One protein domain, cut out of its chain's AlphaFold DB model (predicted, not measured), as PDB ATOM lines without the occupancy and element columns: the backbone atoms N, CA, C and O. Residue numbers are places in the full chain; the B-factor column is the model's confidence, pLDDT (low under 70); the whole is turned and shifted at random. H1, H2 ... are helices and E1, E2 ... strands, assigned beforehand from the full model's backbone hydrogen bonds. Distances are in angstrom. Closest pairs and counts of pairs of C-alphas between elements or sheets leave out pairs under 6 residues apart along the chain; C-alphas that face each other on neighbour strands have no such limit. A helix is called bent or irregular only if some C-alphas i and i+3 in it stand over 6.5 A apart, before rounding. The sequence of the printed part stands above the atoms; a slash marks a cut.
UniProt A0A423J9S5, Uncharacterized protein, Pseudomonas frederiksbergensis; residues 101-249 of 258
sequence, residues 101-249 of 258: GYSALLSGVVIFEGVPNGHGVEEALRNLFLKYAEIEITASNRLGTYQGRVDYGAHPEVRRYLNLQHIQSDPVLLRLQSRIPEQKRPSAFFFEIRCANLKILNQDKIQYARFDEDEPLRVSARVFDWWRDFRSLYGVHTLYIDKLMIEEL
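This is residues 101 to 249 of the 258 residues of an uncharacterized protein of Pseudomonas frederiksbergensis (UniProt A0A423J9S5). What shape does the backbone make? Two twisted antiparallel sheets stand partly face to face with their strands crossed, a long one of E4, E5, E1 and E8 and a smaller one of E6, E3, E2 and E7, and the long sheet curls round H1. H2 and H3 sit at one end of the longest axis, the hairpin of E2 and E3 reaches to the other, and H4 grazes the long sheet near H1. What is printed, and how large is it? There are 149 residues with four named helices and eight named strands, in the order E1 H1 E2 E3 E4 H2 H3 E5 E6 E7 H4 E8, a mixed class of helices and strands. The whole is compact, with a radius of gyration of the C-alphas of 16.5 A, yet elongated, spanning 52 by 33 by 21 A.

How is the largest sheet paired? It runs E4, residues 156 to 163, E5, residues 188 to 198, E1, residues 102 to 112, and E8, residues 236 to 248, all antiparallel and strongly twisted. Within hydrogen-bond range are N 157 and O 194 at 2.8 A, N 106 and O 193 at 2.9 A, and N 105 and O 245 at 2.9 A. E4 bends by 57 degrees at residue 159, E1 by 55 degrees at 109 and E8 by 59 degrees at 242. What faces it? The second sheet, all antiparallel, runs E6, residues 200 to 202, E3, residues 144 to 150, E2, residues 134 to 141, and E7, residues 218 to 222, with N 201 and O 149 at 2.9 A, N 146 and O 139 at 2.7 A, and N 136 and O 220 at 2.9 A within hydrogen-bond range. The two form a sandwich, two sheets face to face, the facing parts 10.5 A centre to centre and the strands at 45 degrees. It is a jelly roll, one long hairpin wound over both sheets, pairing E1 with E8, E2 with E7, E3 with E6 and E4 with E5. Where are H1, residues 118 to 131, and H4, residues 227 to 234? H1 is on one face of the first sheet, two layers of helix and strands, and its closest C-alphas to E4 are those of Arg 126 and Pro 156, 6.0 A apart. H4 only grazes that sheet, its closest C-alphas to E8 being those of Arg 231 and His 237, 6.3 A apart. Where are H2, residues 171 to 178, and H3, residues 182 to 187? H2 is on the face opposite to H1 at a height over the sheet of 9.2 A, and H3 stands up from the sheet, with Phe 112 of E1 and Ser 187 the closest C-alphas at 5.3 A. Every O i to N i+4 pair is within hydrogen-bond range in H2 and H4, against 7 of 10 in H1 and 0 of 2 in H3, where 2 of 3 O i to N i+3 pairs are.

Where do the first and last elements lie? E1 begins at C-alpha 102 (-6.256, 37.351, 86.234), and E8 ends at C-alpha 248 (-5.544, 41.283, 83.787). How long are the longer elements? From first to last C-alpha, E8 measures 31.0 A, E1 30.1 A, E5 28.0 A, E2 22.0 A, H1 20.3 A, E4 19.9 A and E3 19.4 A. Is any helix irregular? H3 is, with C-alphas 183 and 186 7.1 A apart.

How far does it reach? The two C-alphas farthest apart, those of Leu 143 and Gln 183, are 51.7 A apart. Is there a cut or a long link? The printed part has no cut, and the link from E6 to E7, residues 203 to 217, is long. Where is confidence low? The mean pLDDT of the printed part is 74.5, and 56 residues are under 70, among them 129 to 154 and 204 to 227.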
ATOM      1  N   GLY A 101      -9.274  39.790  89.128       63.09
ATOM      2  CA  GLY A 101      -8.822  38.428  88.855       63.09
ATOM      3  C   GLY A 101      -7.993  38.397  87.568       63.09
ATOM      4  O   GLY A 101      -8.327  39.073  86.601       63.09
ATOM      5  N   TYR A 102      -6.931  37.599  87.509       70.75
ATOM      6  CA  TYR A 102      -6.256  37.351  86.234       70.75
ATOM      7  C   TYR A 102      -7.038  36.306  85.426       70.75
ATOM      8  O   TYR A 102      -7.718  35.441  85.980       70.75
ATOM      9  N   SER A 103      -6.952  36.361  84.103       75.69
ATOM     10  CA  SER A 103      -7.471  35.336  83.198       75.69
ATOM     11  C   SER A 103      -6.313  34.768  82.396       75.69
ATOM     12  O   SER A 103      -5.576  35.525  81.779       75.69
ATOM     13  N   ALA A 104      -6.163  33.447  82.348       75.31
ATOM     14  CA  ALA A 104      -5.256  32.817  81.397       75.31
ATOM     15  C   ALA A 104      -6.024  32.211  80.230       75.31
ATOM     16  O   ALA A 104      -7.112  31.652  80.396       75.31
ATOM     17  N   LEU A 105      -5.413  32.283  79.056       79.38
ATOM     18  CA  LEU A 105      -5.804  31.524  77.881       79.38
ATOM     19  C   LEU A 105      -4.645  30.607  77.503       79.38
ATOM     20  O   LEU A 105      -3.548  31.073  77.193       79.38
ATOM     21  N   LEU A 106      -4.906  29.305  77.514       78.25
ATOM     22  CA  LEU A 106      -3.985  28.273  77.063       78.25
ATOM     23  C   LEU A 106      -4.529  27.666  75.776       78.25
ATOM     24  O   LEU A 106      -5.649  27.152  75.761       78.25
ATOM     25  N   SER A 107      -3.735  27.683  74.710       83.44
ATOM     26  CA  SER A 107      -4.088  27.004  73.469       83.44
ATOM     27  C   SER A 107      -2.939  26.187  72.904       83.44
ATOM     28  O   SER A 107      -1.751  26.465  73.109       83.44
ATOM     29  N   GLY A 108      -3.301  25.116  72.211       84.62
ATOM     30  CA  GLY A 108      -2.326  24.144  71.761       84.62
ATOM     31  C   GLY A 108      -2.944  22.945  71.069       84.62
ATOM     32  O   GLY A 108      -4.092  22.970  70.631       84.62
ATOM     33  N   VAL A 109      -2.145  21.889  70.963       86.12
ATOM     34  CA  VAL A 109      -2.523  20.614  70.361       86.12
ATOM     35  C   VAL A 109      -2.277  19.496  71.358       86.12
ATOM     36  O   VAL A 109      -1.172  19.346  71.878       86.12
ATOM     37  N   VAL A 110      -3.295  18.675  71.587       86.12
ATOM     38  CA  VAL A 110      -3.183  17.418  72.325       86.12
ATOM     39  C   VAL A 110      -3.304  16.251  71.350       86.12
ATOM     40  O   VAL A 110      -4.128  16.277  70.438       86.12
ATOM     41  N   ILE A 111      -2.460  15.237  71.513       87.88
ATOM     42  CA  ILE A 111      -2.480  14.003  70.727       87.88
ATOM     43  C   ILE A 111      -2.737  12.851  71.683       87.88
ATOM     44  O   ILE A 111      -1.985  12.669  72.641       87.88
ATOM     45  N   PHE A 112      -3.767  12.067  71.402       88.00
ATOM     46  CA  PHE A 112      -4.124  10.874  72.160       88.00
ATOM     47  C   PHE A 112      -3.453   9.620  71.574       88.00
ATOM     48  O   PHE A 112      -3.042   9.607  70.415       88.00
ATOM     49  N   GLU A 113      -3.307   8.567  72.378       85.00
ATOM     50  CA  GLU A 113      -2.717   7.280  71.973       85.00
ATOM     51  C   GLU A 113      -3.628   6.486  71.017       85.00
ATOM     52  O   GLU A 113      -3.156   5.616  70.289       85.00
ATOM     53  N   GLY A 114      -4.914   6.839  70.957       83.12
ATOM     54  CA  GLY A 114      -5.894   6.340  69.995       83.12
ATOM     55  C   GLY A 114      -6.890   7.433  69.603       83.12
ATOM     56  O   GLY A 114      -6.717   8.590  69.981       83.12
ATOM     57  N   VAL A 115      -7.936   7.085  68.848       79.75
ATOM     58  CA  VAL A 115      -9.028   8.023  68.538       79.75
ATOM     59  C   VAL A 115      -9.962   8.088  69.752       79.75
ATOM     60  O   VAL A 115     -10.626   7.095  70.048       79.75
ATOM     61  N   PRO A 116     -10.000   9.210  70.490       76.38
ATOM     62  CA  PRO A 116     -10.826   9.325  71.681       76.38
ATOM     63  C   PRO A 116     -12.300   9.514  71.305       76.38
ATOM     64  O   PRO A 116     -12.635  10.186  70.326       76.38
ATOM     65  N   ASN A 117     -13.200   8.985  72.132       75.12
ATOM     66  CA  ASN A 117     -14.619   9.333  72.063       75.12
ATOM     67  C   ASN A 117     -14.782  10.799  72.505       75.12
ATOM     68  O   ASN A 117     -14.122  11.220  73.454       75.12
ATOM     69  N   GLY A 118     -15.659  11.579  71.857       68.12
ATOM     70  CA  GLY A 118     -15.757  13.037  72.068       68.12
ATOM     71  C   GLY A 118     -15.865  13.477  73.538       68.12
ATOM     72  O   GLY A 118     -15.191  14.420  73.942       68.12
ATOM     73  N   HIS A 119     -16.612  12.732  74.363       73.44
ATOM     74  CA  HIS A 119     -16.715  12.980  75.809       73.44
ATOM     75  C   HIS A 119     -15.374  12.880  76.558       73.44
ATOM     76  O   HIS A 119     -15.118  13.676  77.457       73.44
ATOM     77  N   GLY A 120     -14.504  11.945  76.171       81.75
ATOM     78  CA  GLY A 120     -13.197  11.757  76.807       81.75
ATOM     79  C   GLY A 120     -12.211  12.885  76.497       81.75
ATOM     80  O   GLY A 120     -11.342  13.177  77.314       81.75
ATOM     81  N   VAL A 121     -12.367  13.565  75.354       85.06
ATOM     82  CA  VAL A 121     -11.520  14.711  74.982       85.06
ATOM     83  C   VAL A 121     -11.799  15.899  75.888       85.06
ATOM     84  O   VAL A 121     -10.872  16.477  76.447       85.06
ATOM     85  N   GLU A 122     -13.069  16.265  76.048       86.00
ATOM     86  CA  GLU A 122     -13.439  17.421  76.861       86.00
ATOM     87  C   GLU A 122     -13.068  17.213  78.334       86.00
ATOM     88  O   GLU A 122     -12.509  18.112  78.962       86.00
ATOM     89  N   GLU A 123     -13.310  16.017  78.878       85.25
ATOM     90  CA  GLU A 123     -12.922  15.683  80.247       85.25
ATOM     91  C   GLU A 123     -11.400  15.746  80.442       85.25
ATOM     92  O   GLU A 123     -10.928  16.347  81.414       85.25
ATOM     93  N   ALA A 124     -10.625  15.191  79.504       85.38
ATOM     94  CA  ALA A 124      -9.169  15.283  79.533       85.38
ATOM     95  C   ALA A 124      -8.705  16.748  79.505       85.38
ATOM     96  O   ALA A 124      -7.861  17.140  80.307       85.38
ATOM     97  N   LEU A 125      -9.289  17.585  78.641       84.81
ATOM     98  CA  LEU A 125      -8.939  19.004  78.522       84.81
ATOM     99  C   LEU A 125      -9.313  19.818  79.770       84.81
ATOM    100  O   LEU A 125      -8.513  20.639  80.217       84.81
ATOM    101  N   ARG A 126     -10.476  19.574  80.385       81.94
ATOM    102  CA  ARG A 126     -10.856  20.217  81.660       81.94
ATOM    103  C   ARG A 126      -9.860  19.882  82.770       81.94
ATOM    104  O   ARG A 126      -9.465  20.754  83.538       81.94
ATOM    105  N   ASN A 127      -9.417  18.629  82.828       79.00
ATOM    106  CA  ASN A 127      -8.437  18.186  83.817       79.00
ATOM    107  C   ASN A 127      -6.997  18.599  83.473       79.00
ATOM    108  O   ASN A 127      -6.154  18.640  84.368       79.00
ATOM    109  N   LEU A 128      -6.712  18.944  82.213       74.88
ATOM    110  CA  LEU A 128      -5.395  19.389  81.765       74.88
ATOM    111  C   LEU A 128      -4.969  20.672  82.492       74.88
ATOM    112  O   LEU A 128      -3.883  20.744  83.050       74.88
ATOM    113  N   PHE A 129      -5.827  21.685  82.556       63.69
ATOM    114  CA  PHE A 129      -5.441  22.951  83.186       63.69
ATOM    115  C   PHE A 129      -5.343  22.840  84.718       63.69
ATOM    116  O   PHE A 129      -4.446  23.421  85.315       63.69
ATOM    117  N   LEU A 130      -6.206  22.032  85.347       59.97
ATOM    118  CA  LEU A 130      -6.207  21.811  86.802       59.97
ATOM    119  C   LEU A 130      -5.005  21.002  87.308       59.97
ATOM    120  O   LEU A 130      -4.689  21.080  88.492       59.97
ATOM    121  N   LYS A 131      -4.384  20.178  86.453       56.78
ATOM    122  CA  LYS A 131      -3.379  19.186  86.879       56.78
ATOM    123  C   LYS A 131      -2.061  19.210  86.091       56.78
ATOM    124  O   LYS A 131      -1.137  18.523  86.516       56.78
ATOM    125  N   TYR A 132      -1.953  19.949  84.972       55.56
ATOM    126  CA  TYR A 132      -0.820  19.811  84.030       55.56
ATOM    127  C   TYR A 132      -0.043  21.038  83.610       55.56
ATOM    128  O   TYR A 132       1.079  20.871  83.130       55.56
ATOM    129  N   ALA A 133      -0.596  22.234  83.756       52.66
ATOM    130  CA  ALA A 133       0.129  23.448  83.434       52.66
ATOM    131  C   ALA A 133       0.471  24.158  84.740       52.66
ATOM    132  O   ALA A 133      -0.328  24.945  85.243       52.66
ATOM    133  N   GLU A 134       1.663  23.893  85.286       60.22
ATOM    134  CA  GLU A 134       2.216  24.842  86.246       60.22
ATOM    135  C   GLU A 134       2.629  26.068  85.453       60.22
ATOM    136  O   GLU A 134       3.609  26.052  84.701       60.22
ATOM    137  N   ILE A 135       1.809  27.103  85.552       63.56
ATOM    138  CA  ILE A 135       2.115  28.391  84.964       63.56
ATOM    139  C   ILE A 135       2.975  29.122  85.988       63.56
ATOM    140  O   ILE A 135       2.469  29.685  86.961       63.56
ATOM    141  N   GLU A 136       4.286  29.051  85.779       66.06
ATOM    142  CA  GLU A 136       5.255  29.843  86.521       66.06
ATOM    143  C   GLU A 136       5.295  31.241  85.914       66.06
ATOM    144  O   GLU A 136       5.449  31.429  84.702       66.06
ATOM    145  N   ILE A 137       5.140  32.227  86.784       65.88
ATOM    146  CA  ILE A 137       5.109  33.631  86.417       65.88
ATOM    147  C   ILE A 137       6.271  34.288  87.128       65.88
ATOM    148  O   ILE A 137       6.362  34.263  88.354       65.88
ATOM    149  N   THR A 138       7.169  34.864  86.342       66.06
ATOM    150  CA  THR A 138       8.194  35.764  86.852       66.06
ATOM    151  C   THR A 138       7.827  37.169  86.421       66.06
ATOM    152  O   THR A 138       7.777  37.470  85.227       66.06
ATOM    153  N   ALA A 139       7.567  38.019  87.401       62.38
ATOM    154  CA  ALA A 139       7.347  39.438  87.200       62.38
ATOM    155  C   ALA A 139       8.415  40.207  87.955       62.38
ATOM    156  O   ALA A 139       8.863  39.770  89.009       62.38
ATOM    157  N   SER A 140       8.812  41.349  87.433       57.22
ATOM    158  CA  SER A 140       9.672  42.272  88.153       57.22
ATOM    159  C   SER A 140       8.905  43.580  88.332       57.22
ATOM    160  O   SER A 140       7.996  43.891  87.561       57.22
ATOM    161  N   ASN A 141       9.171  44.261  89.438       59.53
ATOM    162  CA  ASN A 141       8.647  45.584  89.733       59.53
ATOM    163  C   ASN A 141       9.728  46.394  90.466       59.53
ATOM    164  O   ASN A 141      10.810  45.882  90.783       59.53
ATOM    165  N   ARG A 142       9.419  47.644  90.829       58.25
ATOM    166  CA  ARG A 142      10.359  48.534  91.547       58.25
ATOM    167  C   ARG A 142      10.881  47.987  92.887       58.25
ATOM    168  O   ARG A 142      11.906  48.460  93.373       58.25
ATOM    169  N   LEU A 143      10.180  47.035  93.498       57.44
ATOM    170  CA  LEU A 143      10.536  46.381  94.762       57.44
ATOM    171  C   LEU A 143      11.336  45.079  94.564       57.44
ATOM    172  O   LEU A 143      11.826  44.528  95.548       57.44
ATOM    173  N   GLY A 144      11.480  44.580  93.331       59.88
ATOM    174  CA  GLY A 144      12.283  43.398  93.004       59.88
ATOM    175  C   GLY A 144      11.592  42.409  92.063       59.88
ATOM    176  O   GLY A 144      10.550  42.691  91.476       59.88
ATOM    177  N   THR A 145      12.190  41.224  91.914       63.69
ATOM    178  CA  THR A 145      11.638  40.127  91.104       63.69
ATOM    179  C   THR A 145      10.783  39.199  91.958       63.69
ATOM    180  O   THR A 145      11.227  38.670  92.974       63.69
ATOM    181  N   TYR A 146       9.570  38.953  91.490       64.88
ATOM    182  CA  TYR A 146       8.574  38.079  92.077       64.88
ATOM    183  C   TYR A 146       8.432  36.830  91.226       64.88
ATOM    184  O   TYR A 146       8.301  36.888  90.003       64.88
ATOM    185  N   GLN A 147       8.425  35.688  91.900       68.88
ATOM    186  CA  GLN A 147       8.098  34.408  91.300       68.88
ATOM    187  C   GLN A 147       6.821  33.898  91.932       68.88
ATOM    188  O   GLN A 147       6.717  33.814  93.158       68.88
ATOM    189  N   GLY A 148       5.859  33.562  91.085       67.69
ATOM    190  CA  GLY A 148       4.590  33.027  91.520       67.69
ATOM    191  C   GLY A 148       4.047  31.936  90.617       67.69
ATOM    192  O   GLY A 148       4.589  31.639  89.551       67.69
ATOM    193  N   ARG A 149       2.972  31.321  91.091       69.75
ATOM    194  CA  ARG A 149       2.257  30.221  90.447       69.75
ATOM    195  C   ARG A 149       0.773  30.539  90.416       69.75
ATOM    196  O   ARG A 149       0.256  31.193  91.321       69.75
ATOM    197  N   VAL A 150       0.099  30.073  89.376       68.00
ATOM    198  CA  VAL A 150      -1.360  30.150  89.288       68.00
ATOM    199  C   VAL A 150      -1.986  29.171  90.287       68.00
ATOM    200  O   VAL A 150      -1.627  27.997  90.310       68.00
ATOM    201  N   ASP A 151      -2.908  29.658  91.119       67.69
ATOM    202  CA  ASP A 151      -3.652  28.842  92.086       67.69
ATOM    203  C   ASP A 151      -4.577  27.828  91.386       67.69
ATOM    204  O   ASP A 151      -5.340  28.166  90.477       67.69
ATOM    205  N   TYR A 152      -4.537  26.583  91.863       58.28
ATOM    206  CA  TYR A 152      -5.294  25.432  91.363       58.28
ATOM    207  C   TYR A 152      -6.792  25.488  91.692       58.28
ATOM    208  O   TYR A 152      -7.560  24.677  91.179       58.28
ATOM    209  N   GLY A 153      -7.226  26.430  92.537       60.69
ATOM    210  CA  GLY A 153      -8.645  26.667  92.828       60.69
ATOM    211  C   GLY A 153      -9.453  27.244  91.657       60.69
ATOM    212  O   GLY A 153     -10.656  27.459  91.796       60.69
ATOM    213  N   ALA A 154      -8.819  27.526  90.519       65.50
ATOM    214  CA  ALA A 154      -9.482  28.111  89.366       65.50
ATOM    215  C   ALA A 154     -10.254  27.071  88.532       65.50
ATOM    216  O   ALA A 154      -9.843  25.923  88.401       65.50
ATOM    217  N   HIS A 155     -11.381  27.474  87.942       74.62
ATOM    218  CA  HIS A 155     -12.235  26.590  87.147       74.62
ATOM    219  C   HIS A 155     -11.928  26.747  85.652       74.62
ATOM    220  O   HIS A 155     -12.352  27.744  85.060       74.62
ATOM    221  N   PRO A 156     -11.217  25.801  85.012       78.50
ATOM    222  CA  PRO A 156     -10.971  25.902  83.586       78.50
ATOM    223  C   PRO A 156     -12.236  25.624  82.786       78.50
ATOM    224  O   PRO A 156     -12.998  24.690  83.044       78.50
ATOM    225  N   GLU A 157     -12.402  26.420  81.748       85.62
ATOM    226  CA  GLU A 157     -13.467  26.322  80.776       85.62
ATOM    227  C   GLU A 157     -12.850  25.962  79.424       85.62
ATOM    228  O   GLU A 157     -12.045  26.713  78.864       85.62
ATOM    229  N   VAL A 158     -13.229  24.804  78.883       87.62
ATOM    230  CA  VAL A 158     -12.862  24.431  77.516       87.62
ATOM    231  C   VAL A 158     -13.721  25.266  76.571       87.62
ATOM    232  O   VAL A 158     -14.916  25.028  76.431       87.62
ATOM    233  N   ARG A 159     -13.113  26.269  75.938       87.25
ATOM    234  CA  ARG A 159     -13.796  27.198  75.026       87.25
ATOM    235  C   ARG A 159     -13.997  26.589  73.651       87.25
ATOM    236  O   ARG A 159     -15.024  26.801  73.014       87.25
ATOM    237  N   ARG A 160     -12.987  25.859  73.183       87.94
ATOM    238  CA  ARG A 160     -12.955  25.282  71.844       87.94
ATOM    239  C   ARG A 160     -12.092  24.035  71.853       87.94
ATOM    240  O   ARG A 160     -11.013  24.031  72.437       87.94
ATOM    241  N   TYR A 161     -12.542  22.998  71.162       89.81
ATOM    242  CA  TYR A 161     -11.688  21.889  70.768       89.81
ATOM    243  C   TYR A 161     -12.107  21.390  69.390       89.81
ATOM    244  O   TYR A 161     -13.294  21.297  69.089       89.81
ATOM    245  N   LEU A 162     -11.132  21.129  68.525       90.94
ATOM    246  CA  LEU A 162     -11.367  20.736  67.139       90.94
ATOM    247  C   LEU A 162     -10.392  19.640  66.743       90.94
ATOM    248  O   LEU A 162      -9.189  19.765  66.962       90.94
ATOM    249  N   ASN A 163     -10.903  18.587  66.116       90.81
ATOM    250  CA  ASN A 163     -10.049  17.549  65.561       90.81
ATOM    251  C   ASN A 163      -9.283  18.104  64.350       90.81
ATOM    252  O   ASN A 163      -9.896  18.578  63.389       90.81
ATOM    253  N   LEU A 164      -7.950  18.017  64.387       88.88
ATOM    254  CA  LEU A 164      -7.081  18.588  63.361       88.88
ATOM    255  C   LEU A 164      -7.293  17.960  61.981       88.88
ATOM    256  O   LEU A 164      -6.998  18.614  60.989       88.88
ATOM    257  N   GLN A 165      -7.805  16.731  61.874       88.25
ATOM    258  CA  GLN A 165      -8.066  16.076  60.587       88.25
ATOM    259  C   GLN A 165      -9.098  16.825  59.729       88.25
ATOM    260  O   GLN A 165      -9.027  16.776  58.505       88.25
ATOM    261  N   HIS A 166     -10.033  17.539  60.356       87.81
ATOM    262  CA  HIS A 166     -11.177  18.160  59.677       87.81
ATOM    263  C   HIS A 166     -10.968  19.649  59.374       87.81
ATOM    264  O   HIS A 166     -11.883  20.338  58.927       87.81
ATOM    265  N   ILE A 167      -9.771  20.171  59.636       85.38
ATOM    266  CA  ILE A 167      -9.458  21.589  59.480       85.38
ATOM    267  C   ILE A 167      -9.014  21.858  58.049       85.38
ATOM    268  O   ILE A 167      -8.068  21.241  57.568       85.38
ATOM    269  N   GLN A 168      -9.689  22.801  57.389       80.00
ATOM    270  CA  GLN A 168      -9.412  23.149  55.990       80.00
ATOM    271  C   GLN A 168      -9.150  24.643  55.760       80.00
ATOM    272  O   GLN A 168      -8.517  24.993  54.770       80.00
ATOM    273  N   SER A 169      -9.617  25.527  56.646       80.88
ATOM    274  CA  SER A 169      -9.714  26.966  56.346       80.88
ATOM    275  C   SER A 169      -9.052  27.906  57.352       80.88
ATOM    276  O   SER A 169      -8.909  29.087  57.049       80.88
ATOM    277  N   ASP A 170      -8.634  27.430  58.527       84.12
ATOM    278  CA  ASP A 170      -8.029  28.279  59.561       84.12
ATOM    279  C   ASP A 170      -6.491  28.292  59.414       84.12
ATOM    280  O   ASP A 170      -5.857  27.261  59.655       84.12
ATOM    281  N   PRO A 171      -5.857  29.422  59.032       82.81
ATOM    282  CA  PRO A 171      -4.420  29.476  58.747       82.81
ATOM    283  C   PRO A 171      -3.534  29.093  59.939       82.81
ATOM    284  O   PRO A 171      -2.477  28.483  59.761       82.81
ATOM    285  N   VAL A 172      -3.960  29.434  61.160       77.56
ATOM    286  CA  VAL A 172      -3.214  29.110  62.384       77.56
ATOM    287  C   VAL A 172      -3.271  27.609  62.626       77.56
ATOM    288  O   VAL A 172      -2.249  26.970  62.887       77.56
ATOM    289  N   LEU A 173      -4.457  27.027  62.472       83.38
ATOM    290  CA  LEU A 173      -4.654  25.600  62.682       83.38
ATOM    291  C   LEU A 173      -4.032  24.756  61.563       83.38
ATOM    292  O   LEU A 173      -3.508  23.685  61.851       83.38
ATOM    293  N   LEU A 174      -3.991  25.249  60.324       86.31
ATOM    294  CA  LEU A 174      -3.268  24.617  59.212       86.31
ATOM    295  C   LEU A 174      -1.757  24.557  59.482       86.31
ATOM    296  O   LEU A 174      -1.121  23.525  59.261       86.31
ATOM    297  N   ARG A 175      -1.174  25.632  60.035       85.25
ATOM    298  CA  ARG A 175       0.231  25.647  60.480       85.25
ATOM    299  C   ARG A 175       0.492  24.623  61.586       85.25
ATOM    300  O   ARG A 175       1.559  24.018  61.621       85.25
ATOM    301  N   LEU A 176      -0.444  24.451  62.514       81.81
ATOM    302  CA  LEU A 176      -0.322  23.452  63.577       81.81
ATOM    303  C   LEU A 176      -0.474  22.030  63.029       81.81
ATOM    304  O   LEU A 176       0.336  21.161  63.344       81.81
ATOM    305  N   GLN A 177      -1.453  21.806  62.155       87.38
ATOM    306  CA  GLN A 177      -1.712  20.528  61.493       87.38
ATOM    307  C   GLN A 177      -0.510  20.049  60.662       87.38
ATOM    308  O   GLN A 177      -0.210  18.855  60.668       87.38
ATOM    309  N   SER A 178       0.215  20.955  59.993       86.75
ATOM    310  CA  SER A 178       1.398  20.603  59.193       86.75
ATOM    311  C   SER A 178       2.586  20.115  60.028       86.75
ATOM    312  O   SER A 178       3.428  19.380  59.517       86.75
ATOM    313  N   ARG A 179       2.634  20.452  61.325       87.00
ATOM    314  CA  ARG A 179       3.643  19.946  62.272       87.00
ATOM    315  C   ARG A 179       3.321  18.550  62.804       87.00
ATOM    316  O   ARG A 179       4.182  17.922  63.416       87.00
ATOM    317  N   ILE A 180       2.095  18.067  62.597       87.81
ATOM    318  CA  ILE A 180       1.645  16.758  63.070       87.81
ATOM    319  C   ILE A 180       1.675  15.747  61.909       87.81
ATOM    320  O   ILE A 180       1.057  16.004  60.867       87.81
ATOM    321  N   PRO A 181       2.338  14.581  62.080       89.44
ATOM    322  CA  PRO A 181       2.313  13.507  61.089       89.44
ATOM    323  C   PRO A 181       0.884  13.098  60.738       89.44
ATOM    324  O   PRO A 181       0.033  12.993  61.623       89.44
ATOM    325  N   GLU A 182       0.627  12.828  59.461       89.25
ATOM    326  CA  GLU A 182      -0.720  12.556  58.950       89.25
ATOM    327  C   GLU A 182      -1.416  11.396  59.678       89.25
ATOM    328  O   GLU A 182      -2.591  11.506  60.021       89.25
ATOM    329  N   GLN A 183      -0.665  10.352  60.046       91.06
ATOM    330  CA  GLN A 183      -1.182   9.188  60.774       91.06
ATOM    331  C   GLN A 183      -1.670   9.525  62.192       91.06
ATOM    332  O   GLN A 183      -2.497   8.802  62.739       91.06
ATOM    333  N   LYS A 184      -1.172  10.612  62.799       89.75
ATOM    334  CA  LYS A 184      -1.551  11.057  64.152       89.75
ATOM    335  C   LYS A 184      -2.665  12.110  64.152       89.75
ATOM    336  O   LYS A 184      -3.183  12.429  65.221       89.75
ATOM    337  N   ARG A 185      -3.042  12.663  62.992       89.75
ATOM    338  CA  ARG A 185      -4.079  13.710  62.883       89.75
ATOM    339  C   ARG A 185      -5.468  13.272  63.370       89.75
ATOM    340  O   ARG A 185      -6.095  14.094  64.030       89.75
ATOM    341  N   PRO A 186      -5.937  12.026  63.141       91.44
ATOM    342  CA  PRO A 186      -7.242  11.582  63.645       91.44
ATOM    343  C   PRO A 186      -7.355  11.612  65.174       91.44
ATOM    344  O   PRO A 186      -8.438  11.808  65.717       91.44
ATOM    345  N   SER A 187      -6.232  11.447  65.873       91.62
ATOM    346  CA  SER A 187      -6.116  11.491  67.335       91.62
ATOM    347  C   SER A 187      -5.614  12.840  67.862       91.62
ATOM    348  O   SER A 187      -5.312  12.950  69.050       91.62
ATOM    349  N   ALA A 188      -5.464  13.856  67.005       90.81
ATOM    350  CA  ALA A 188      -4.928  15.159  67.379       90.81
ATOM    351  C   ALA A 188      -6.029  16.221  67.418       90.81
ATOM    352  O   ALA A 188      -6.777  16.408  66.458       90.81
ATOM    353  N   PHE A 189      -6.092  16.957  68.522       91.25
ATOM    354  CA  PHE A 189      -7.096  17.980  68.760       91.25
ATOM    355  C   PHE A 189      -6.419  19.301  69.088       91.25
ATOM    356  O   PHE A 189      -5.588  19.377  69.993       91.25
ATOM    357  N   PHE A 190      -6.795  20.345  68.359       90.56
ATOM    358  CA  PHE A 190      -6.581  21.707  68.816       90.56
ATOM    359  C   PHE A 190      -7.496  21.979  70.008       90.56
ATOM    360  O   PHE A 190      -8.641  21.520  70.007       90.56
ATOM    361  N   PHE A 191      -7.017  22.739  70.985       87.06
ATOM    362  CA  PHE A 191      -7.814  23.164  72.127       87.06
ATOM    363  C   PHE A 191      -7.539  24.617  72.515       87.06
ATOM    364  O   PHE A 191      -6.431  25.126  72.337       87.06
ATOM    365  N   GLU A 192      -8.548  25.241  73.116       86.94
ATOM    366  CA  GLU A 192      -8.470  26.514  73.828       86.94
ATOM    367  C   GLU A 192      -9.144  26.349  75.186       86.94
ATOM    368  O   GLU A 192     -10.334  26.032  75.276       86.94
ATOM    369  N   ILE A 193      -8.374  26.566  76.246       82.81
ATOM    370  CA  ILE A 193      -8.847  26.531  77.623       82.81
ATOM    371  C   ILE A 193      -8.672  27.923  78.206       82.81
ATOM    372  O   ILE A 193      -7.567  28.470  78.215       82.81
ATOM    373  N   ARG A 194      -9.768  28.489  78.706       82.81
ATOM    374  CA  ARG A 194      -9.747  29.734  79.464       82.81
ATOM    375  C   ARG A 194      -9.859  29.415  80.941       82.81
ATOM    376  O   ARG A 194     -10.669  28.584  81.334       82.81
ATOM    377  N   CYS A 195      -9.093  30.115  81.757       77.56
ATOM    378  CA  CYS A 195      -9.214  30.030  83.196       77.56
ATOM    379  C   CYS A 195      -9.331  31.438  83.762       77.56
ATOM    380  O   CYS A 195      -8.393  32.224  83.661       77.56
ATOM    381  N   ALA A 196     -10.505  31.768  84.296       75.88
ATOM    382  CA  ALA A 196     -10.781  33.069  84.894       75.88
ATOM    383  C   ALA A 196     -10.475  33.063  86.397       75.88
ATOM    384  O   ALA A 196     -10.394  32.000  87.017       75.88
ATOM    385  N   ASN A 197     -10.372  34.258  86.983       72.88
ATOM    386  CA  ASN A 197     -10.189  34.474  88.423       72.88
ATOM    387  C   ASN A 197      -8.942  33.787  88.993       72.88
ATOM    388  O   ASN A 197      -8.947  33.276  90.113       72.88
ATOM    389  N   LEU A 198      -7.867  33.775  88.210       72.06
ATOM    390  CA  LEU A 198      -6.588  33.249  88.636       72.06
ATOM    391  C   LEU A 198      -6.011  34.124  89.740       72.06
ATOM    392  O   LEU A 198      -5.896  35.344  89.596       72.06
ATOM    393  N   LYS A 199      -5.594  33.466  90.817       72.75
ATOM    394  CA  LYS A 199      -4.720  34.054  91.824       72.75
ATOM    395  C   LYS A 199      -3.296  33.671  91.487       72.75
ATOM    396  O   LYS A 199      -3.019  32.510  91.196       72.75
ATOM    397  N   ILE A 200      -2.404  34.644  91.534       70.12
ATOM    398  CA  ILE A 200      -0.978  34.421  91.334       70.12
ATOM    399  C   ILE A 200      -0.353  34.492  92.716       70.12
ATOM    400  O   ILE A 200      -0.427  35.529  93.370       70.12
ATOM    401  N   LEU A 201       0.175  33.373  93.194       70.00
ATOM    402  CA  LEU A 201       0.693  33.230  94.551       70.00
ATOM    403  C   LEU A 201       2.214  33.123  94.519       70.00
ATOM    404  O   LEU A 201       2.740  32.398  93.679       70.00
ATOM    405  N   ASN A 202       2.920  33.787  95.431       67.44
ATOM    406  CA  ASN A 202       4.361  33.592  95.595       67.44
ATOM    407  C   ASN A 202       4.686  32.262  96.319       67.44
ATOM    408  O   ASN A 202       3.794  31.480  96.657       67.44
ATOM    409  N   GLN A 203       5.972  32.009  96.586       71.25
ATOM    410  CA  GLN A 203       6.432  30.805  97.301       71.25
ATOM    411  C   GLN A 203       5.843  30.679  98.722       71.25
ATOM    412  O   GLN A 203       5.581  29.566  99.179       71.25
ATOM    413  N   ASP A 204       5.540  31.805  99.371       68.31
ATOM    414  CA  ASP A 204       4.909  31.880 100.696       68.31
ATOM    415  C   ASP A 204       3.369  31.830 100.641       68.31
ATOM    416  O   ASP A 204       2.698  32.037 101.653       68.31
ATOM    417  N   LYS A 205       2.785  31.550  99.464       68.06
ATOM    418  CA  LYS A 205       1.334  31.542  99.193       68.06
ATOM    419  C   LYS A 205       0.644  32.901  99.365       68.06
ATOM    420  O   LYS A 205      -0.573  32.966  99.535       68.06
ATOM    421  N   ILE A 206       1.402  33.986  99.292       65.81
ATOM    422  CA  ILE A 206       0.887  35.353  99.321       65.81
ATOM    423  C   ILE A 206       0.428  35.730  97.914       65.81
ATOM    424  O   ILE A 206       1.163  35.547  96.942       65.81
ATOM    425  N   GLN A 207      -0.794  36.253  97.810       68.44
ATOM    426  CA  GLN A 207      -1.364  36.687  96.540       68.44
ATOM    427  C   GLN A 207      -0.687  37.965  96.041       68.44
ATOM    428  O   GLN A 207      -0.567  38.954  96.761       68.44
ATOM    429  N   TYR A 208      -0.284  37.938  94.776       66.56
ATOM    430  CA  TYR A 208       0.250  39.079  94.061       66.56
ATOM    431  C   TYR A 208      -0.884  40.026  93.642       66.56
ATOM    432  O   TYR A 208      -1.904  39.576  93.117       66.56
ATOM    433  N   ALA A 209      -0.714  41.323  93.915       58.09
ATOM    434  CA  ALA A 209      -1.790  42.309  93.803       58.09
ATOM    435  C   ALA A 209      -1.877  42.989  92.428       58.09
ATOM    436  O   ALA A 209      -2.985  43.201  91.948       58.09
ATOM    437  N   ARG A 210      -0.744  43.354  91.803       63.44
ATOM    438  CA  ARG A 210      -0.728  44.021  90.488       63.44
ATOM    439  C   ARG A 210       0.650  43.971  89.827       63.44
ATOM    440  O   ARG A 210       1.663  44.150  90.503       63.44
ATOM    441  N   PHE A 211       0.691  43.734  88.515       62.06
ATOM    442  CA  PHE A 211       1.918  43.861  87.720       62.06
ATOM    443  C   PHE A 211       2.147  45.331  87.355       62.06
ATOM    444  O   PHE A 211       1.186  46.034  87.048       62.06
ATOM    445  N   ASP A 212       3.396  45.795  87.394       59.81
ATOM    446  CA  ASP A 212       3.726  47.116  86.853       59.81
ATOM    447  C   ASP A 212       3.554  47.064  85.323       59.81
ATOM    448  O   ASP A 212       4.074  46.156  84.675       59.81
ATOM    449  N   GLU A 213       2.823  48.026  84.748       60.28
ATOM    450  CA  GLU A 213       2.494  48.066  83.307       60.28
ATOM    451  C   GLU A 213       3.742  48.137  82.406       60.28
ATOM    452  O   GLU A 213       3.700  47.724  81.247       60.28
ATOM    453  N   ASP A 214       4.863  48.615  82.956       56.06
ATOM    454  CA  ASP A 214       6.103  48.877  82.225       56.06
ATOM    455  C   ASP A 214       7.060  47.671  82.161       56.06
ATOM    456  O   ASP A 214       8.014  47.690  81.376       56.06
ATOM    457  N   GLU A 215       6.844  46.617  82.961       57.47
ATOM    458  CA  GLU A 215       7.767  45.478  83.036       57.47
ATOM    459  C   GLU A 215       7.194  44.194  82.410       57.47
ATOM    460  O   GLU A 215       6.063  43.789  82.690       57.47
ATOM    461  N   PRO A 216       7.965  43.494  81.553       56.59
ATOM    462  CA  PRO A 216       7.458  42.337  80.834       56.59
ATOM    463  C   PRO A 216       7.238  41.147  81.772       56.59
ATOM    464  O   PRO A 216       8.181  40.591  82.341       56.59
ATOM    465  N   LEU A 217       5.987  40.692  81.847       62.88
ATOM    466  CA  LEU A 217       5.618  39.434  82.482       62.88
ATOM    467  C   LEU A 217       6.265  38.262  81.730       62.88
ATOM    468  O   LEU A 217       5.974  38.022  80.555       62.88
ATOM    469  N   ARG A 218       7.123  37.490  82.401       64.44
ATOM    470  CA  ARG A 218       7.642  36.238  81.844       64.44
ATOM    471  C   ARG A 218       6.782  35.089  82.326       64.44
ATOM    472  O   ARG A 218       6.727  34.805  83.520       64.44
ATOM    473  N   VAL A 219       6.141  34.416  81.380       59.94
ATOM    474  CA  VAL A 219       5.290  33.262  81.653       59.94
ATOM    475  C   VAL A 219       5.936  32.023  81.063       59.94
ATOM    476  O   VAL A 219       6.251  31.985  79.873       59.94
ATOM    477  N   SER A 220       6.113  30.999  81.886       60.34
ATOM    478  CA  SER A 220       6.544  29.680  81.440       60.34
ATOM    479  C   SER A 220       5.564  28.623  81.916       60.34
ATOM    480  O   SER A 220       5.195  28.592  83.085       60.34
ATOM    481  N   ALA A 221       5.170  27.735  81.009       59.44
ATOM    482  CA  ALA A 221       4.457  26.520  81.367       59.44
ATOM    483  C   ALA A 221       5.468  25.394  81.591       59.44
ATOM    484  O   ALA A 221       6.309  25.130  80.726       59.44
ATOM    485  N   ARG A 222       5.368  24.709  82.729       60.88
ATOM    486  CA  ARG A 222       6.091  23.464  82.998       60.88
ATOM    487  C   ARG A 222       5.124  22.297  83.148       60.88
ATOM    488  O   ARG A 222       3.988  22.460  83.586       60.88
ATOM    489  N   VAL A 223       5.610  21.120  82.760       56.34
ATOM    490  CA  VAL A 223       4.905  19.846  82.924       56.34
ATOM    491  C   VAL A 223       5.285  19.265  84.291       56.34
ATOM    492  O   VAL A 223       6.471  19.201  84.609       56.34
ATOM    493  N   PHE A 224       4.290  18.870  85.088       62.97
ATOM    494  CA  PHE A 224       4.457  18.372  86.462       62.97
ATOM    495  C   PHE A 224       4.965  16.922  86.546       62.97
ATOM    496  O   PHE A 224       4.859  16.149  85.590       62.97
ATOM    497  N   ASP A 225       5.390  16.521  87.749       58.59
ATOM    498  CA  ASP A 225       5.831  15.157  88.083       58.59
ATOM    499  C   ASP A 225       4.779  14.072  87.788       58.59
ATOM    500  O   ASP A 225       5.123  12.944  87.432       58.59
ATOM    501  N   TRP A 226       3.485  14.396  87.893       62.12
ATOM    502  CA  TRP A 226       2.404  13.410  87.775       62.12
ATOM    503  C   TRP A 226       2.031  13.075  86.327       62.12
ATOM    504  O   TRP A 226       1.168  12.225  86.116       62.12
ATOM    505  N   TRP A 227       2.688  13.683  85.320       68.88
ATOM    506  CA  TRP A 227       2.379  13.536  83.879       68.88
ATOM    507  C   TRP A 227       2.139  12.122  83.413       68.88
ATOM    508  O   TRP A 227       1.254  11.876  82.593       68.88
ATOM    509  N   ARG A 228       2.884  11.180  83.975       73.56
ATOM    510  CA  ARG A 228       2.726   9.765  83.663       73.56
ATOM    511  C   ARG A 228       1.326   9.250  84.002       73.56
ATOM    512  O   ARG A 228       0.728   8.579  83.165       73.56
ATOM    513  N   ASP A 229       0.783   9.624  85.155       76.31
ATOM    514  CA  ASP A 229      -0.516   9.145  85.633       76.31
ATOM    515  C   ASP A 229      -1.659   9.695  84.782       76.31
ATOM    516  O   ASP A 229      -2.573   8.967  84.410       76.31
ATOM    517  N   PHE A 230      -1.588  10.967  84.388       73.38
ATOM    518  CA  PHE A 230      -2.601  11.562  83.513       73.38
ATOM    519  C   PHE A 230      -2.541  11.038  82.090       73.38
ATOM    520  O   PHE A 230      -3.588  10.777  81.498       73.38
ATOM    521  N   ARG A 231      -1.331  10.854  81.546       75.00
ATOM    522  CA  ARG A 231      -1.158  10.195  80.251       75.00
ATOM    523  C   ARG A 231      -1.806   8.816  80.264       75.00
ATOM    524  O   ARG A 231      -2.545   8.505  79.337       75.00
ATOM    525  N   SER A 232      -1.591   8.047  81.332       80.38
ATOM    526  CA  SER A 232      -2.212   6.735  81.504       80.38
ATOM    527  C   SER A 232      -3.731   6.813  81.663       80.38
ATOM    528  O   SER A 232      -4.438   5.990  81.091       80.38
ATOM    529  N   LEU A 233      -4.244   7.772  82.438       82.06
ATOM    530  CA  LEU A 233      -5.670   7.877  82.756       82.06
ATOM    531  C   LEU A 233      -6.508   8.330  81.554       82.06
ATOM    532  O   LEU A 233      -7.586   7.794  81.319       82.06
ATOM    533  N   TYR A 234      -6.011   9.307  80.795       82.31
ATOM    534  CA  TYR A 234      -6.742   9.922  79.681       82.31
ATOM    535  C   TYR A 234      -6.231   9.488  78.301       82.31
ATOM    536  O   TYR A 234      -6.705   9.994  77.285       82.31
ATOM    537  N   GLY A 235      -5.249   8.584  78.243       82.69
ATOM    538  CA  GLY A 235      -4.643   8.127  76.992       82.69
ATOM    539  C   GLY A 235      -3.974   9.258  76.209       82.69
ATOM    540  O   GLY A 235      -4.002   9.259  74.980       82.69
ATOM    541  N   VAL A 236      -3.423  10.265  76.891       81.56
ATOM    542  CA  VAL A 236      -2.738  11.388  76.235       81.56
ATOM    543  C   VAL A 236      -1.312  10.968  75.895       81.56
ATOM    544  O   VAL A 236      -0.536  10.584  76.763       81.56
ATOM    545  N   HIS A 237      -0.935  11.065  74.623       80.88
ATOM    546  CA  HIS A 237       0.408  10.741  74.152       80.88
ATOM    547  C   HIS A 237       1.338  11.954  74.191       80.88
ATOM    548  O   HIS A 237       2.485  11.874  74.633       80.88
ATOM    549  N   THR A 238       0.865  13.087  73.671       80.75
ATOM    550  CA  THR A 238       1.682  14.290  73.490       80.75
ATOM    551  C   THR A 238       0.849  15.544  73.688       80.75
ATOM    552  O   THR A 238      -0.307  15.594  73.277       80.75
ATOM    553  N   LEU A 239       1.461  16.566  74.281       76.94
ATOM    554  CA  LEU A 239       0.887  17.893  74.450       76.94
ATOM    555  C   LEU A 239       1.860  18.934  73.902       76.94
ATOM    556  O   LEU A 239       3.019  18.974  74.305       76.94
ATOM    557  N   TYR A 240       1.366  19.782  73.010       76.12
ATOM    558  CA  TYR A 240       2.070  20.944  72.493       76.12
ATOM    559  C   TYR A 240       1.305  22.193  72.898       76.12
ATOM    560  O   TYR A 240       0.142  22.343  72.536       76.12
ATOM    561  N   ILE A 241       1.960  23.099  73.614       73.00
ATOM    562  CA  ILE A 241       1.406  24.422  73.897       73.00
ATOM    563  C   ILE A 241       1.887  25.367  72.796       73.00
ATOM    564  O   ILE A 241       3.090  25.548  72.629       73.00
ATOM    565  N   ASP A 242       0.955  25.924  72.021       71.44
ATOM    566  CA  ASP A 242       1.269  26.922  70.986       71.44
ATOM    567  C   ASP A 242       1.282  28.326  71.588       71.44
ATOM    568  O   ASP A 242       2.158  29.131  71.275       71.44
ATOM    569  N   LYS A 243       0.328  28.609  72.482       71.88
ATOM    570  CA  LYS A 243       0.160  29.932  73.072       71.88
ATOM    571  C   LYS A 243      -0.299  29.840  74.522       71.88
ATOM    572  O   LYS A 243      -1.205  29.084  74.866       71.88
ATOM    573  N   LEU A 244       0.310  30.675  75.352       69.50
ATOM    574  CA  LEU A 244      -0.128  30.959  76.709       69.50
ATOM    575  C   LEU A 244      -0.212  32.476  76.863       69.50
ATOM    576  O   LEU A 244       0.767  33.178  76.621       69.50
ATOM    577  N   MET A 245      -1.390  32.972  77.224       71.38
ATOM    578  CA  MET A 245      -1.630  34.381  77.527       71.38
ATOM    579  C   MET A 245      -2.142  34.523  78.948       71.38
ATOM    580  O   MET A 245      -2.926  33.692  79.400       71.38
ATOM    581  N   ILE A 246      -1.735  35.601  79.610       71.75
ATOM    582  CA  ILE A 246      -2.295  36.049  80.882       71.75
ATOM    583  C   ILE A 246      -2.778  37.477  80.670       71.75
ATOM    584  O   ILE A 246      -2.030  38.325  80.194       71.75
ATOM    585  N   GLU A 247      -4.041  37.706  80.989       70.44
ATOM    586  CA  GLU A 247      -4.740  38.976  80.854       70.44
ATOM    587  C   GLU A 247      -5.202  39.420  82.243       70.44
ATOM    588  O   GLU A 247      -5.799  38.638  82.987       70.44
ATOM    589  N   GLU A 248      -4.931  40.668  82.610       66.56
ATOM    590  CA  GLU A 248      -5.544  41.283  83.787       66.56
ATOM    591  C   GLU A 248      -7.003  41.627  83.460       66.56
ATOM    592  O   GLU A 248      -7.279  42.290  82.457       66.56
ATOM    593  N   LEU A 249      -7.960  41.145  84.262       58.47
ATOM    594  CA  LEU A 249      -9.363  41.517  84.081       58.47
ATOM    595  C   LEU A 249      -9.570  42.900  84.700       58.47
ATOM    596  O   LEU A 249      -9.420  43.063  85.906       58.47
TER     597      LEU A 249